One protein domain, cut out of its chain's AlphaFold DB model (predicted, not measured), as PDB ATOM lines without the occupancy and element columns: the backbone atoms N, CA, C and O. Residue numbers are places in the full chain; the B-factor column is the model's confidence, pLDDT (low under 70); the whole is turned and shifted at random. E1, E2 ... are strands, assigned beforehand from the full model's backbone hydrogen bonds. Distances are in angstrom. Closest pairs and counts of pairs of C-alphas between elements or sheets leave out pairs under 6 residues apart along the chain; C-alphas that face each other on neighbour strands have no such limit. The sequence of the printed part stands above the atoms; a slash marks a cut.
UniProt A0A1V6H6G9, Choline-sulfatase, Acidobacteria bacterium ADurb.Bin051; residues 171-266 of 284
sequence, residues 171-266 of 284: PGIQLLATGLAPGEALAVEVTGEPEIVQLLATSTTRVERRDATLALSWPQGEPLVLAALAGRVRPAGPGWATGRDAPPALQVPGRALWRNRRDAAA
ATOM      1  N   PRO A 171      53.710 141.111  91.909       65.25
ATOM      2  CA  PRO A 171      55.121 141.203  92.255       65.25
ATOM      3  C   PRO A 171      55.904 141.741  91.047       65.25
ATOM      4  O   PRO A 171      55.554 141.483  89.898       65.25
ATOM      5  N   GLY A 172      56.986 142.482  91.285       71.88
ATOM      6  CA  GLY A 172      57.805 143.026  90.196       71.88
ATOM      7  C   GLY A 172      58.311 144.439  90.442       71.88
ATOM      8  O   GLY A 172      58.406 144.902  91.580       71.88
ATOM      9  N   ILE A 173      58.704 145.113  89.365       77.00
ATOM     10  CA  ILE A 173      59.088 146.522  89.418       77.00
ATOM     11  C   ILE A 173      57.836 147.361  89.220       77.00
ATOM     12  O   ILE A 173      57.155 147.231  88.213       77.00
ATOM     13  N   GLN A 174      57.561 148.218  90.186       80.12
ATOM     14  CA  GLN A 174      56.444 149.140  90.197       80.12
ATOM     15  C   GLN A 174      56.960 150.543  89.877       80.12
ATOM     16  O   GLN A 174      57.972 150.991  90.429       80.12
ATOM     17  N   LEU A 175      56.270 151.225  88.975       81.06
ATOM     18  CA  LEU A 175      56.548 152.587  88.544       81.06
ATOM     19  C   LEU A 175      55.318 153.438  88.819       81.06
ATOM     20  O   LEU A 175      54.238 153.061  88.391       81.06
ATOM     21  N   LEU A 176      55.490 154.578  89.487       83.19
ATOM     22  CA  LEU A 176      54.434 155.557  89.730       83.19
ATOM     23  C   LEU A 176      54.903 156.938  89.277       83.19
ATOM     24  O   LEU A 176      55.972 157.390  89.684       83.19
ATOM     25  N   ALA A 177      54.109 157.627  88.466       82.75
ATOM     26  CA  ALA A 177      54.370 159.012  88.082       82.75
ATOM     27  C   ALA A 177      53.105 159.859  88.224       82.75
ATOM     28  O   ALA A 177      52.020 159.429  87.834       82.75
ATOM     29  N   THR A 178      53.266 161.052  88.796       82.94
ATOM     30  CA  THR A 178      52.197 162.001  89.139       82.94
ATOM     31  C   THR A 178      52.501 163.380  88.553       82.94
ATOM     32  O   THR A 178      53.668 163.770  88.478       82.94
ATOM     33  N   GLY A 179      51.458 164.130  88.182       77.69
ATOM     34  CA  GLY A 179      51.578 165.525  87.740       77.69
ATOM     35  C   GLY A 179      52.359 165.726  86.441       77.69
ATOM     36  O   GLY A 179      53.063 166.722  86.303       77.69
ATOM     37  N   LEU A 180      52.269 164.768  85.517       76.75
ATOM     38  CA  LEU A 180      52.875 164.871  84.191       76.75
ATOM     39  C   LEU A 180      52.046 165.806  83.303       76.75
ATOM     40  O   LEU A 180      50.813 165.749  83.315       76.75
ATOM     41  N   ALA A 181      52.716 166.638  82.509       75.06
ATOM     42  CA  ALA A 181      52.036 167.513  81.559       75.06
ATOM     43  C   ALA A 181      51.507 166.720  80.343       75.06
ATOM     44  O   ALA A 181      52.115 165.720  79.945       75.06
ATOM     45  N   PRO A 182      50.421 167.168  79.685       71.50
ATOM     46  CA  PRO A 182      49.983 166.579  78.421       71.50
ATOM     47  C   PRO A 182      51.120 166.546  77.387       71.50
ATOM     48  O   PRO A 182      51.769 167.560  77.132       71.50
ATOM     49  N   GLY A 183      51.364 165.378  76.784       71.56
ATOM     50  CA  GLY A 183      52.454 165.167  75.825       71.56
ATOM     51  C   GLY A 183      53.837 164.918  76.442       71.56
ATOM     52  O   GLY A 183      54.766 164.591  75.703       71.56
ATOM     53  N   GLU A 184      53.993 165.018  77.764       78.62
ATOM     54  CA  GLU A 184      55.211 164.582  78.448       78.62
ATOM     55  C   GLU A 184      55.371 163.059  78.321       78.62
ATOM     56  O   GLU A 184      54.395 162.308  78.377       78.62
ATOM     57  N   ALA A 185      56.608 162.596  78.132       78.38
ATOM     58  CA  ALA A 185      56.928 161.176  78.070       78.38
ATOM     59  C   ALA A 185      57.752 160.757  79.290       78.38
ATOM     60  O   ALA A 185      58.723 161.417  79.668       78.38
ATOM     61  N   LEU A 186      57.391 159.623  79.879       80.81
ATOM     62  CA  LEU A 186      58.158 158.966  80.922       80.81
ATOM     63  C   LEU A 186      59.043 157.899  80.292       80.81
ATOM     64  O   LEU A 186      58.546 156.959  79.679       80.81
ATOM     65  N   ALA A 187      60.352 158.032  80.463       84.38
ATOM     66  CA  ALA A 187      61.312 157.053  79.982       84.38
ATOM     67  C   ALA A 187      61.867 156.222  81.142       84.38
ATOM     68  O   ALA A 187      62.197 156.755  82.206       84.38
ATOM     69  N   VAL A 188      62.014 154.920  80.914       84.19
ATOM     70  CA  VAL A 188      62.773 154.019  81.783       84.19
ATOM     71  C   VAL A 188      63.728 153.162  80.974       84.19
ATOM     72  O   VAL A 188      63.414 152.729  79.866       84.19
ATOM     73  N   GLU A 189      64.896 152.900  81.547       86.19
ATOM     74  CA  GLU A 189      65.862 151.975  80.973       86.19
ATOM     75  C   GLU A 189      65.464 150.543  81.322       86.19
ATOM     76  O   GLU A 189      65.196 150.227  82.482       86.19
ATOM     77  N   VAL A 190      65.451 149.663  80.330       79.44
ATOM     78  CA  VAL A 190      65.055 148.262  80.441       79.44
ATOM     79  C   VAL A 190      66.192 147.362  79.963       79.44
ATOM     80  O   VAL A 190      66.821 147.613  78.938       79.44
ATOM     81  N   THR A 191      66.485 146.301  80.714       74.62
ATOM     82  CA  THR A 191      67.459 145.275  80.311       74.62
ATOM     83  C   THR A 191      66.748 143.951  80.052       74.62
ATOM     84  O   THR A 191      66.086 143.428  80.950       74.62
ATOM     85  N   GLY A 192      66.940 143.387  78.856       69.50
ATOM     86  CA  GLY A 192      66.254 142.175  78.394       69.50
ATOM     87  C   GLY A 192      64.936 142.486  77.683       69.50
ATOM     88  O   GLY A 192      64.765 143.586  77.164       69.50
ATOM     89  N   GLU A 193      64.022 141.517  77.667       59.84
ATOM     90  CA  GLU A 193      62.642 141.680  77.194       59.84
ATOM     91  C   GLU A 193      61.747 141.981  78.407       59.84
ATOM     92  O   GLU A 193      61.373 141.046  79.121       59.84
ATOM     93  N   PRO A 194      61.474 143.259  78.736       61.09
ATOM     94  CA  PRO A 194      60.569 143.580  79.826       61.09
ATOM     95  C   PRO A 194      59.144 143.207  79.423       61.09
ATOM     96  O   PRO A 194      58.650 143.641  78.382       61.09
ATOM     97  N   GLU A 195      58.465 142.448  80.268       60.81
ATOM     98  CA  GLU A 195      57.036 142.215  80.107       60.81
ATOM     99  C   GLU A 195      56.292 143.286  80.905       60.81
ATOM    100  O   GLU A 195      56.532 143.468  82.105       60.81
ATOM    101  N   ILE A 196      55.420 144.041  80.233       58.56
ATOM    102  CA  ILE A 196      54.473 144.910  80.927       58.56
ATOM    103  C   ILE A 196      53.405 143.995  81.502       58.56
ATOM    104  O   ILE A 196      52.508 143.555  80.793       58.56
ATOM    105  N   VAL A 197      53.537 143.702  82.791       54.47
ATOM    106  CA  VAL A 197      52.605 142.844  83.524       54.47
ATOM    107  C   VAL A 197      51.284 143.578  83.724       54.47
ATOM    108  O   VAL A 197      50.215 142.982  83.636       54.47
ATOM    109  N   GLN A 198      51.346 144.891  83.966       60.56
ATOM    110  CA  GLN A 198      50.158 145.719  84.128       60.56
ATOM    111  C   GLN A 198      50.482 147.186  83.843       60.56
ATOM    112  O   GLN A 198      51.492 147.702  84.318       60.56
ATOM    113  N   LEU A 199      49.619 147.875  83.098       64.19
ATOM    114  CA  LEU A 199      49.680 149.322  82.907       64.19
ATOM    115  C   LEU A 199      48.315 149.913  83.245       64.19
ATOM    116  O   LEU A 199      47.331 149.642  82.565       64.19
ATOM    117  N   LEU A 200      48.257 150.708  84.306       63.22
ATOM    118  CA  LEU A 200      47.055 151.399  84.747       63.22
ATOM    119  C   LEU A 200      47.246 152.891  84.506       63.22
ATOM    120  O   LEU A 200      48.159 153.513  85.054       63.22
ATOM    121  N   ALA A 201      46.385 153.448  83.659       64.06
ATOM    122  CA  ALA A 201      46.398 154.856  83.313       64.06
ATOM    123  C   ALA A 201      44.979 155.407  83.187       64.06
ATOM    124  O   ALA A 201      44.055 154.742  82.705       64.06
ATOM    125  N   THR A 202      44.814 156.653  83.618       63.62
ATOM    126  CA  THR A 202      43.548 157.388  83.519       63.62
ATOM    127  C   THR A 202      43.285 157.968  82.136       63.62
ATOM    128  O   THR A 202      42.175 158.420  81.869       63.62
ATOM    129  N   SER A 203      44.273 157.918  81.242       62.16
ATOM    130  CA  SER A 203      44.139 158.266  79.830       62.16
ATOM    131  C   SER A 203      44.858 157.255  78.937       62.16
ATOM    132  O   SER A 203      45.626 156.404  79.404       62.16
ATOM    133  N   THR A 204      44.604 157.339  77.629       60.53
ATOM    134  CA  THR A 204      45.271 156.497  76.634       60.53
ATOM    135  C   THR A 204      46.783 156.648  76.746       60.53
ATOM    136  O   THR A 204      47.335 157.725  76.525       60.53
ATOM    137  N   THR A 205      47.452 155.542  77.057       66.75
ATOM    138  CA  THR A 205      48.912 155.488  77.127       66.75
ATOM    139  C   THR A 205      49.451 154.840  75.866       66.75
ATOM    140  O   THR A 205      49.004 153.763  75.472       66.75
ATOM    141  N   ARG A 206      50.432 155.482  75.234       72.19
ATOM    142  CA  ARG A 206      51.264 154.853  74.207       72.19
ATOM    143  C   ARG A 206      52.544 154.356  74.848       72.19
ATOM    144  O   ARG A 206      53.179 155.089  75.601       72.19
ATOM    145  N   VAL A 207      52.917 153.132  74.505       74.25
ATOM    146  CA  VAL A 207      54.169 152.513  74.923       74.25
ATOM    147  C   VAL A 207      55.028 152.318  73.680       74.25
ATOM    148  O   VAL A 207      54.646 151.590  72.768       74.25
ATOM    149  N   GLU A 208      56.189 152.963  73.647       78.25
ATOM    150  CA  GLU A 208      57.183 152.809  72.585       78.25
ATOM    151  C   GLU A 208      58.480 152.256  73.173       78.25
ATOM    152  O   GLU A 208      58.998 152.778  74.160       78.25
ATOM    153  N   ARG A 209      59.048 151.223  72.548       77.38
ATOM    154  CA  ARG A 209      60.392 150.739  72.879       77.38
ATOM    155  C   ARG A 209      61.382 151.216  71.826       77.38
ATOM    156  O   ARG A 209      61.153 151.035  70.632       77.38
ATOM    157  N   ARG A 210      62.495 151.787  72.280       81.19
ATOM    158  CA  ARG A 210      63.660 152.125  71.454       81.19
ATOM    159  C   ARG A 210      64.902 151.612  72.163       81.19
ATOM    160  O   ARG A 210      65.261 152.118  73.225       81.19
ATOM    161  N   ASP A 211      65.513 150.574  71.604       82.50
ATOM    162  CA  ASP A 211      66.662 149.879  72.187       82.50
ATOM    163  C   ASP A 211      66.410 149.449  73.648       82.50
ATOM    164  O   ASP A 211      65.493 148.674  73.942       82.50
ATOM    165  N   ALA A 212      67.222 149.973  74.570       82.50
ATOM    166  CA  ALA A 212      67.146 149.742  76.007       82.50
ATOM    167  C   ALA A 212      66.229 150.738  76.737       82.50
ATOM    168  O   ALA A 212      66.293 150.826  77.956       82.50
ATOM    169  N   THR A 213      65.398 151.510  76.030       82.44
ATOM    170  CA  THR A 213      64.486 152.493  76.630       82.44
ATOM    171  C   THR A 213      63.036 152.153  76.314       82.44
ATOM    172  O   THR A 213      62.668 151.949  75.156       82.44
ATOM    173  N   LEU A 214      62.199 152.136  77.349       81.00
ATOM    174  CA  LEU A 214      60.746 152.095  77.243       81.00
ATOM    175  C   LEU A 214      60.203 153.498  77.537       81.00
ATOM    176  O   LEU A 214      60.413 154.026  78.629       81.00
ATOM    177  N   ALA A 215      59.527 154.100  76.563       81.50
ATOM    178  CA  ALA A 215      58.886 155.400  76.680       81.50
ATOM    179  C   ALA A 215      57.367 155.228  76.786       81.50
ATOM    180  O   ALA A 215      56.734 154.643  75.906       81.50
ATOM    181  N   LEU A 216      56.784 155.756  77.856       77.88
ATOM    182  CA  LEU A 216      55.344 155.874  78.043       77.88
ATOM    183  C   LEU A 216      54.939 157.323  77.767       77.88
ATOM    184  O   LEU A 216      55.582 158.237  78.274       77.88
ATOM    185  N   SER A 217      53.910 157.549  76.953       74.56
ATOM    186  CA  SER A 217      53.441 158.899  76.606       74.56
ATOM    187  C   SER A 217      51.920 158.994  76.558       74.56
ATOM    188  O   SER A 217      51.230 158.002  76.300       74.56
ATOM    189  N   TRP A 218      51.406 160.208  76.779       73.62
ATOM    190  CA  TRP A 218      49.972 160.486  76.893       73.62
ATOM    191  C   TRP A 218      49.593 161.660  75.998       73.62
ATOM    192  O   TRP A 218      49.868 162.814  76.336       73.62
ATOM    193  N   PRO A 219      48.962 161.395  74.842       63.72
ATOM    194  CA  PRO A 219      48.568 162.452  73.916       63.72
ATOM    195  C   PRO A 219      47.532 163.422  74.503       63.72
ATOM    196  O   PRO A 219      47.411 164.542  74.013       63.72
ATOM    197  N   GLN A 220      46.752 162.985  75.500       62.84
ATOM    198  CA  GLN A 220      45.662 163.750  76.108       62.84
ATOM    199  C   GLN A 220      45.537 163.449  77.614       62.84
ATOM    200  O   GLN A 220      45.769 162.318  78.049       62.84
ATOM    201  N   GLY A 221      45.104 164.454  78.386       61.69
ATOM    202  CA  GLY A 221      44.834 164.360  79.828       61.69
ATOM    203  C   GLY A 221      46.063 164.531  80.728       61.69
ATOM    204  O   GLY A 221      47.190 164.603  80.246       61.69
ATOM    205  N   GLU A 222      45.822 164.598  82.040       61.81
ATOM    206  CA  GLU A 222      46.847 164.546  83.094       61.81
ATOM    207  C   GLU A 222      46.944 163.099  83.601       61.81
ATOM    208  O   GLU A 222      46.030 162.618  84.289       61.81
ATOM    209  N   PRO A 223      47.981 162.345  83.207       63.00
ATOM    210  CA  PRO A 223      48.050 160.931  83.512       63.00
ATOM    211  C   PRO A 223      48.579 160.725  84.931       63.00
ATOM    212  O   PRO A 223      49.614 161.266  85.325       63.00
ATOM    213  N   LEU A 224      47.891 159.869  85.681       59.72
ATOM    214  CA  LEU A 224      48.538 159.101  86.730       59.72
ATOM    215  C   LEU A 224      48.851 157.729  86.162       59.72
ATOM    216  O   LEU A 224      47.965 157.072  85.608       59.72
ATOM    217  N   VAL A 225      50.105 157.316  86.289       61.75
ATOM    218  CA  VAL A 225      50.570 156.073  85.679       61.75
ATOM    219  C   VAL A 225      51.114 155.169  86.739       61.75
ATOM    220  O   VAL A 225      52.024 155.549  87.474       61.75
ATOM    221  N   LEU A 226      50.583 153.957  86.737       61.66
ATOM    222  CA  LEU A 226      51.152 152.833  87.434       61.66
ATOM    223  C   LEU A 226      51.507 151.760  86.411       61.66
ATOM    224  O   LEU A 226      50.634 151.258  85.703       61.66
ATOM    225  N   ALA A 227      52.786 151.415  86.326       63.19
ATOM    226  CA  ALA A 227      53.244 150.307  85.500       63.19
ATOM    227  C   ALA A 227      53.922 149.256  86.379       63.19
ATOM    228  O   ALA A 227      54.894 149.559  87.074       63.19
ATOM    229  N   ALA A 228      53.422 148.025  86.318       60.94
ATOM    230  CA  ALA A 228      54.102 146.844  86.816       60.94
ATOM    231  C   ALA A 228      54.893 146.220  85.660       60.94
ATOM    232  O   ALA A 228      54.338 145.843  84.625       60.94
ATOM    233  N   LEU A 229      56.206 146.131  85.834       62.78
ATOM    234  CA  LEU A 229      57.154 145.630  84.849       62.78
ATOM    235  C   LEU A 229      57.856 144.391  85.416       62.78
ATOM    236  O   LEU A 229      58.412 144.424  86.522       62.78
ATOM    237  N   ALA A 230      57.882 143.309  84.643       57.72
ATOM    238  CA  ALA A 230      58.774 142.184  84.885       57.72
ATOM    239  C   ALA A 230      60.115 142.440  84.182       57.72
ATOM    240  O   ALA A 230      60.160 142.894  83.042       57.72
ATOM    241  N   GLY A 231      61.226 142.163  84.872       63.62
ATOM    242  CA  GLY A 231      62.581 142.341  84.339       63.62
ATOM    243  C   GLY A 231      63.453 143.273  85.180       63.62
ATOM    244  O   GLY A 231      63.255 143.423  86.388       63.62
ATOM    245  N   ARG A 232      64.478 143.867  84.557       71.56
ATOM    246  CA  ARG A 232      65.344 144.877  85.185       71.56
ATOM    247  C   ARG A 232      65.055 146.229  84.563       71.56
ATOM    248  O   ARG A 232      65.336 146.432  83.387       71.56
ATOM    249  N   VAL A 233      64.535 147.130  85.383       76.12
ATOM    250  CA  VAL A 233      64.184 148.491  84.988       76.12
ATOM    251  C   VAL A 233      64.936 149.477  85.871       76.12
ATOM    252  O   VAL A 233      65.119 149.228  87.069       76.12
ATOM    253  N   ARG A 234      65.403 150.575  85.281       82.38
ATOM    254  CA  ARG A 234      66.062 151.676  85.980       82.38
ATOM    255  C   ARG A 234      65.474 153.019  85.543       82.38
ATOM    256  O   ARG A 234      65.022 153.144  84.404       82.38
ATOM    257  N   PRO A 235      65.486 154.023  86.433       83.44
ATOM    258  CA  PRO A 235      65.153 155.389  86.062       83.44
ATOM    259  C   PRO A 235      65.997 155.881  84.886       83.44
ATOM    260  O   PRO A 235      67.220 155.768  84.941       83.44
ATOM    261  N   ALA A 236      65.366 156.466  83.865       83.94
ATOM    262  CA  ALA A 236      66.091 157.255  82.876       83.94
ATOM    263  C   ALA A 236      66.146 158.713  83.358       83.94
ATOM    264  O   ALA A 236      65.116 159.383  83.481       83.94
ATOM    265  N   GLY A 237      67.351 159.202  83.653       82.44
ATOM    266  CA  GLY A 237      67.577 160.570  84.124       82.44
ATOM    267  C   GLY A 237      67.241 160.822  85.609       82.44
ATOM    268  O   GLY A 237      66.910 159.900  86.358       82.44
ATOM    269  N   PRO A 238      67.384 162.079  86.070       81.31
ATOM    270  CA  PRO A 238      67.185 162.465  87.469       81.31
ATOM    271  C   PRO A 238      65.696 162.603  87.850       81.31
ATOM    272  O   PRO A 238      64.814 162.574  86.996       81.31
ATOM    273  N   GLY A 239      65.416 162.795  89.146       84.19
ATOM    274  CA  GLY A 239      64.068 163.123  89.649       84.19
ATOM    275  C   GLY A 239      63.207 161.927  90.070       84.19
ATOM    276  O   GLY A 239      61.994 162.064  90.199       84.19
ATOM    277  N   TRP A 240      63.823 160.762  90.282       87.81
ATOM    278  CA  TRP A 240      63.135 159.544  90.701       87.81
ATOM    279  C   TRP A 240      63.398 159.216  92.169       87.81
ATOM    280  O   TRP A 240      64.547 159.037  92.578       87.81
ATOM    281  N   ALA A 241      62.330 159.050  92.944       89.19
ATOM    282  CA  ALA A 241      62.393 158.366  94.227       89.19
ATOM    283  C   ALA A 241      62.535 156.856  93.987       89.19
ATOM    284  O   ALA A 241      61.837 156.294  93.143       89.19
ATOM    285  N   THR A 242      63.429 156.180  94.715       87.69
ATOM    286  CA  THR A 242      63.615 154.729  94.566       87.69
ATOM    287  C   THR A 242      63.408 153.984  95.877       87.69
ATOM    288  O   THR A 242      63.765 154.486  96.941       87.69
ATOM    289  N   GLY A 243      62.812 152.793  95.808       84.19
ATOM    290  CA  GLY A 243      62.488 151.976  96.981       84.19
ATOM    291  C   GLY A 243      62.680 150.474  96.764       84.19
ATOM    292  O   GLY A 243      62.821 149.987  95.636       84.19
ATOM    293  N   ARG A 244      62.681 149.720  97.865       81.62
ATOM    294  CA  ARG A 244      62.633 148.252  97.878       81.62
ATOM    295  C   ARG A 244      61.535 147.800  98.822       81.62
ATOM    296  O   ARG A 244      61.413 148.359  99.904       81.62
ATOM    297  N   ASP A 245      60.784 146.795  98.393       72.56
ATOM    298  CA  ASP A 245      59.737 146.065  99.116       72.56
ATOM    299  C   ASP A 245      58.500 146.897  99.503       72.56
ATOM    300  O   ASP A 245      57.400 146.359  99.564       72.56
ATOM    301  N   ALA A 246      58.645 148.214  99.635       72.19
ATOM    302  CA  ALA A 246      57.584 149.184  99.851       72.19
ATOM    303  C   ALA A 246      57.746 150.392  98.905       72.19
ATOM    304  O   ALA A 246      58.864 150.677  98.445       72.19
ATOM    305  N   PRO A 247      56.650 151.110  98.605       74.44
ATOM    306  CA  PRO A 247      56.730 152.349  97.851       74.44
ATOM    307  C   PRO A 247      57.507 153.419  98.632       74.44
ATOM    308  O   PRO A 247      57.294 153.576  99.836       74.44
ATOM    309  N   PRO A 248      58.419 154.163  97.980       80.56
ATOM    310  CA  PRO A 248      59.104 155.270  98.623       80.56
ATOM    311  C   PRO A 248      58.110 156.400  98.912       80.56
ATOM    312  O   PRO A 248      57.101 156.542  98.221       80.56
ATOM    313  N   ALA A 249      58.432 157.244  99.894       78.06
ATOM    314  CA  ALA A 249      57.695 158.482 100.112       78.06
ATOM    315  C   ALA A 249      57.783 159.350  98.845       78.06
ATOM    316  O   ALA A 249      58.849 159.872  98.507       78.06
ATOM    317  N   LEU A 250      56.672 159.454  98.118       77.94
ATOM    318  CA  LEU A 250      56.594 160.221  96.886       77.94
ATOM    319  C   LEU A 250      56.210 161.665  97.212       77.94
ATOM    320  O   LEU A 250      55.134 161.919  97.748       77.94
ATOM    321  N   GLN A 251      57.073 162.615  96.852       81.56
ATOM    322  CA  GLN A 251      56.651 164.008  96.744       81.56
ATOM    323  C   GLN A 251      55.781 164.155  95.500       81.56
ATOM    324  O   GLN A 251      56.157 163.682  94.428       81.56
ATOM    325  N   VAL A 252      54.619 164.785  95.655       78.94
ATOM    326  CA  VAL A 252      53.702 165.053  94.548       78.94
ATOM    327  C   VAL A 252      53.767 166.538  94.159       78.94
ATOM    328  O   VAL A 252      53.689 167.391  95.048       78.94
ATOM    329  N   PRO A 253      53.906 166.874  92.863       85.25
ATOM    330  CA  PRO A 253      54.116 165.968  91.728       85.25
ATOM    331  C   PRO A 253      55.523 165.341  91.727       85.25
ATOM    332  O   PRO A 253      56.483 165.936  92.216       85.25
ATOM    333  N   GLY A 254      55.659 164.142  91.158       86.62
ATOM    334  CA  GLY A 254      56.923 163.408  91.155       86.62
ATOM    335  C   GLY A 254      56.844 162.001  90.567       86.62
ATOM    336  O   GLY A 254      55.782 161.524  90.151       86.62
ATOM    337  N   ARG A 255      57.999 161.323  90.549       88.31
ATOM    338  CA  ARG A 255      58.193 159.988  89.967       88.31
ATOM    339  C   ARG A 255      58.829 159.046  90.988       88.31
ATOM    340  O   ARG A 255      59.792 159.415  91.660       88.31
ATOM    341  N   ALA A 256      58.325 157.822  91.078       87.69
ATOM    342  CA  ALA A 256      58.829 156.770  91.948       87.69
ATOM    343  C   ALA A 256      59.006 155.447  91.198       87.69
ATOM    344  O   ALA A 256      58.205 155.082  90.338       87.69
ATOM    345  N   LEU A 257      60.050 154.708  91.570       87.31
ATOM    346  CA  LEU A 257      60.322 153.355  91.102       87.31
ATOM    347  C   LEU A 257      60.683 152.473  92.296       87.31
ATOM    348  O   LEU A 257      61.660 152.736  92.997       87.31
ATOM    349  N   TRP A 258      59.952 151.392  92.526       85.19
ATOM    350  CA  TRP A 258      60.302 150.448  93.583       85.19
ATOM    351  C   TRP A 258      60.151 149.015  93.131       85.19
ATOM    352  O   TRP A 258      59.420 148.694  92.200       85.19
ATOM    353  N   ARG A 259      60.884 148.128  93.793       80.88
ATOM    354  CA  ARG A 259      60.726 146.697  93.573       80.88
ATOM    355  C   ARG A 259      59.815 146.132  94.644       80.88
ATOM    356  O   ARG A 259      60.235 146.050  95.791       80.88
ATOM    357  N   ASN A 260      58.626 145.699  94.260       74.62
ATOM    358  CA  ASN A 260      57.750 144.920  95.116       74.62
ATOM    359  C   ASN A 260      58.163 143.445  95.049       74.62
ATOM    360  O   ASN A 260      57.904 142.766  94.054       74.62
ATOM    361  N   ARG A 261      58.844 142.953  96.088       66.81
ATOM    362  CA  ARG A 261      59.197 141.534  96.218       66.81
ATOM    363  C   ARG A 261      58.193 140.756  97.057       66.81
ATOM    364  O   ARG A 261      58.617 139.779  97.670       66.81
ATOM    365  N   ARG A 262      56.919 141.182  97.132       61.47
ATOM    366  CA  ARG A 262      55.887 140.403  97.827       61.47
ATOM    367  C   ARG A 262      56.109 138.930  97.531       61.47
ATOM    368  O   ARG A 262      56.260 138.557  96.366       61.47
ATOM    369  N   ASP A 263      56.236 138.156  98.600       47.59
ATOM    370  CA  ASP A 263      56.526 136.745  98.485       47.59
ATOM    371  C   ASP A 263      55.353 136.117  97.739       47.59
ATOM    372  O   ASP A 263      54.247 136.031  98.271       47.59
ATOM    373  N   ALA A 264      55.565 135.752  96.476       41.00
ATOM    374  CA  ALA A 264      54.549 135.061  95.698       41.00
ATOM    375  C   ALA A 264      54.158 133.736  96.376       41.00
ATOM    376  O   ALA A 264      53.088 133.223  96.085       41.00
ATOM    377  N   ALA A 265      54.963 133.227  97.325       36.97
ATOM    378  CA  ALA A 265      54.614 132.090  98.171       36.97
ATOM    379  C   ALA A 265      53.536 132.392  99.236       36.97
ATOM    380  O   ALA A 265      52.964 131.462  99.791       36.97
ATOM    381  N   ALA A 266      53.235 133.663  99.535       40.34
ATOM    382  CA  ALA A 266      52.140 134.044 100.439       40.34
ATOM    383  C   ALA A 266      50.766 134.063  99.741       40.34
ATOM    384  O   ALA A 266      49.731 134.065 100.405       40.34
TER     385      ALA A 266
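What this domain is: This is residues 171 to 266 of the 284 residues of the protein "Choline-sulfatase" of Acidobacteria bacterium ADurb.Bin051 (UniProt A0A1V6H6G9). A single twisted sheet folds back on itself like a clip, with the two long strands E2 and E5 bending sharply where they pair. E3, E4 and the early residues of E2 lie in one arm; E1, E7 and E6 lie in the other. The 96 printed residues hold E1 to E7 and no named helix, an all-strand class. The mixed sheet runs E3, E4, E2, E5, E1, E7, E6. It is compact, with a radius of gyration of the C-alphas of 12.8 A and spans of 40 by 30 by 24 A.

How they stand to each other: E1, residues 172 to 178, is antiparallel to E7, residues 254 to 260, at 166 degrees; N 174 and O 258 are 2.8 A apart. E2, residues 185 to 201, bends by 157 degrees at residue 196. E3, residues 206 to 210, and E4, residues 213 to 217, form a hairpin, with N 208 and O 215 2.9 A apart. E4 is antiparallel to E2, with N 186 and O 216 2.8 A apart. E5, residues 225 to 235, bends by 131 degrees at residue 231. It is antiparallel to E2, with N 200 and O 226 2.8 A apart, and to E1, with N 229 and O 173 2.8 A apart. E6, residues 240 to 244, is parallel to E7 at 19 degrees; N 241 and O 255 are 2.9 A apart. E3 and E6 are edge strands, and they are apart.

Where its parts are: E1 begins at C-alpha 172, (57.805, 143.026, 90.196), and is 19.8 A long. E2 measures 13.4 A, E3 13.0 A, E4 12.8 A, E5 14.6 A and E6 13.4 A. E7, 18.9 A, ends at C-alpha 260, (57.750, 144.920, 95.116).

The domain as a whole: The C-alphas of Pro 182 and Ala 265, the two farthest apart, are 40.0 A apart. The printed part has no cut and no long link. Mean pLDDT of the printed part is 72.9; residues 171, 192 to 205, 219 to 231 and 261 to 266 are under 70.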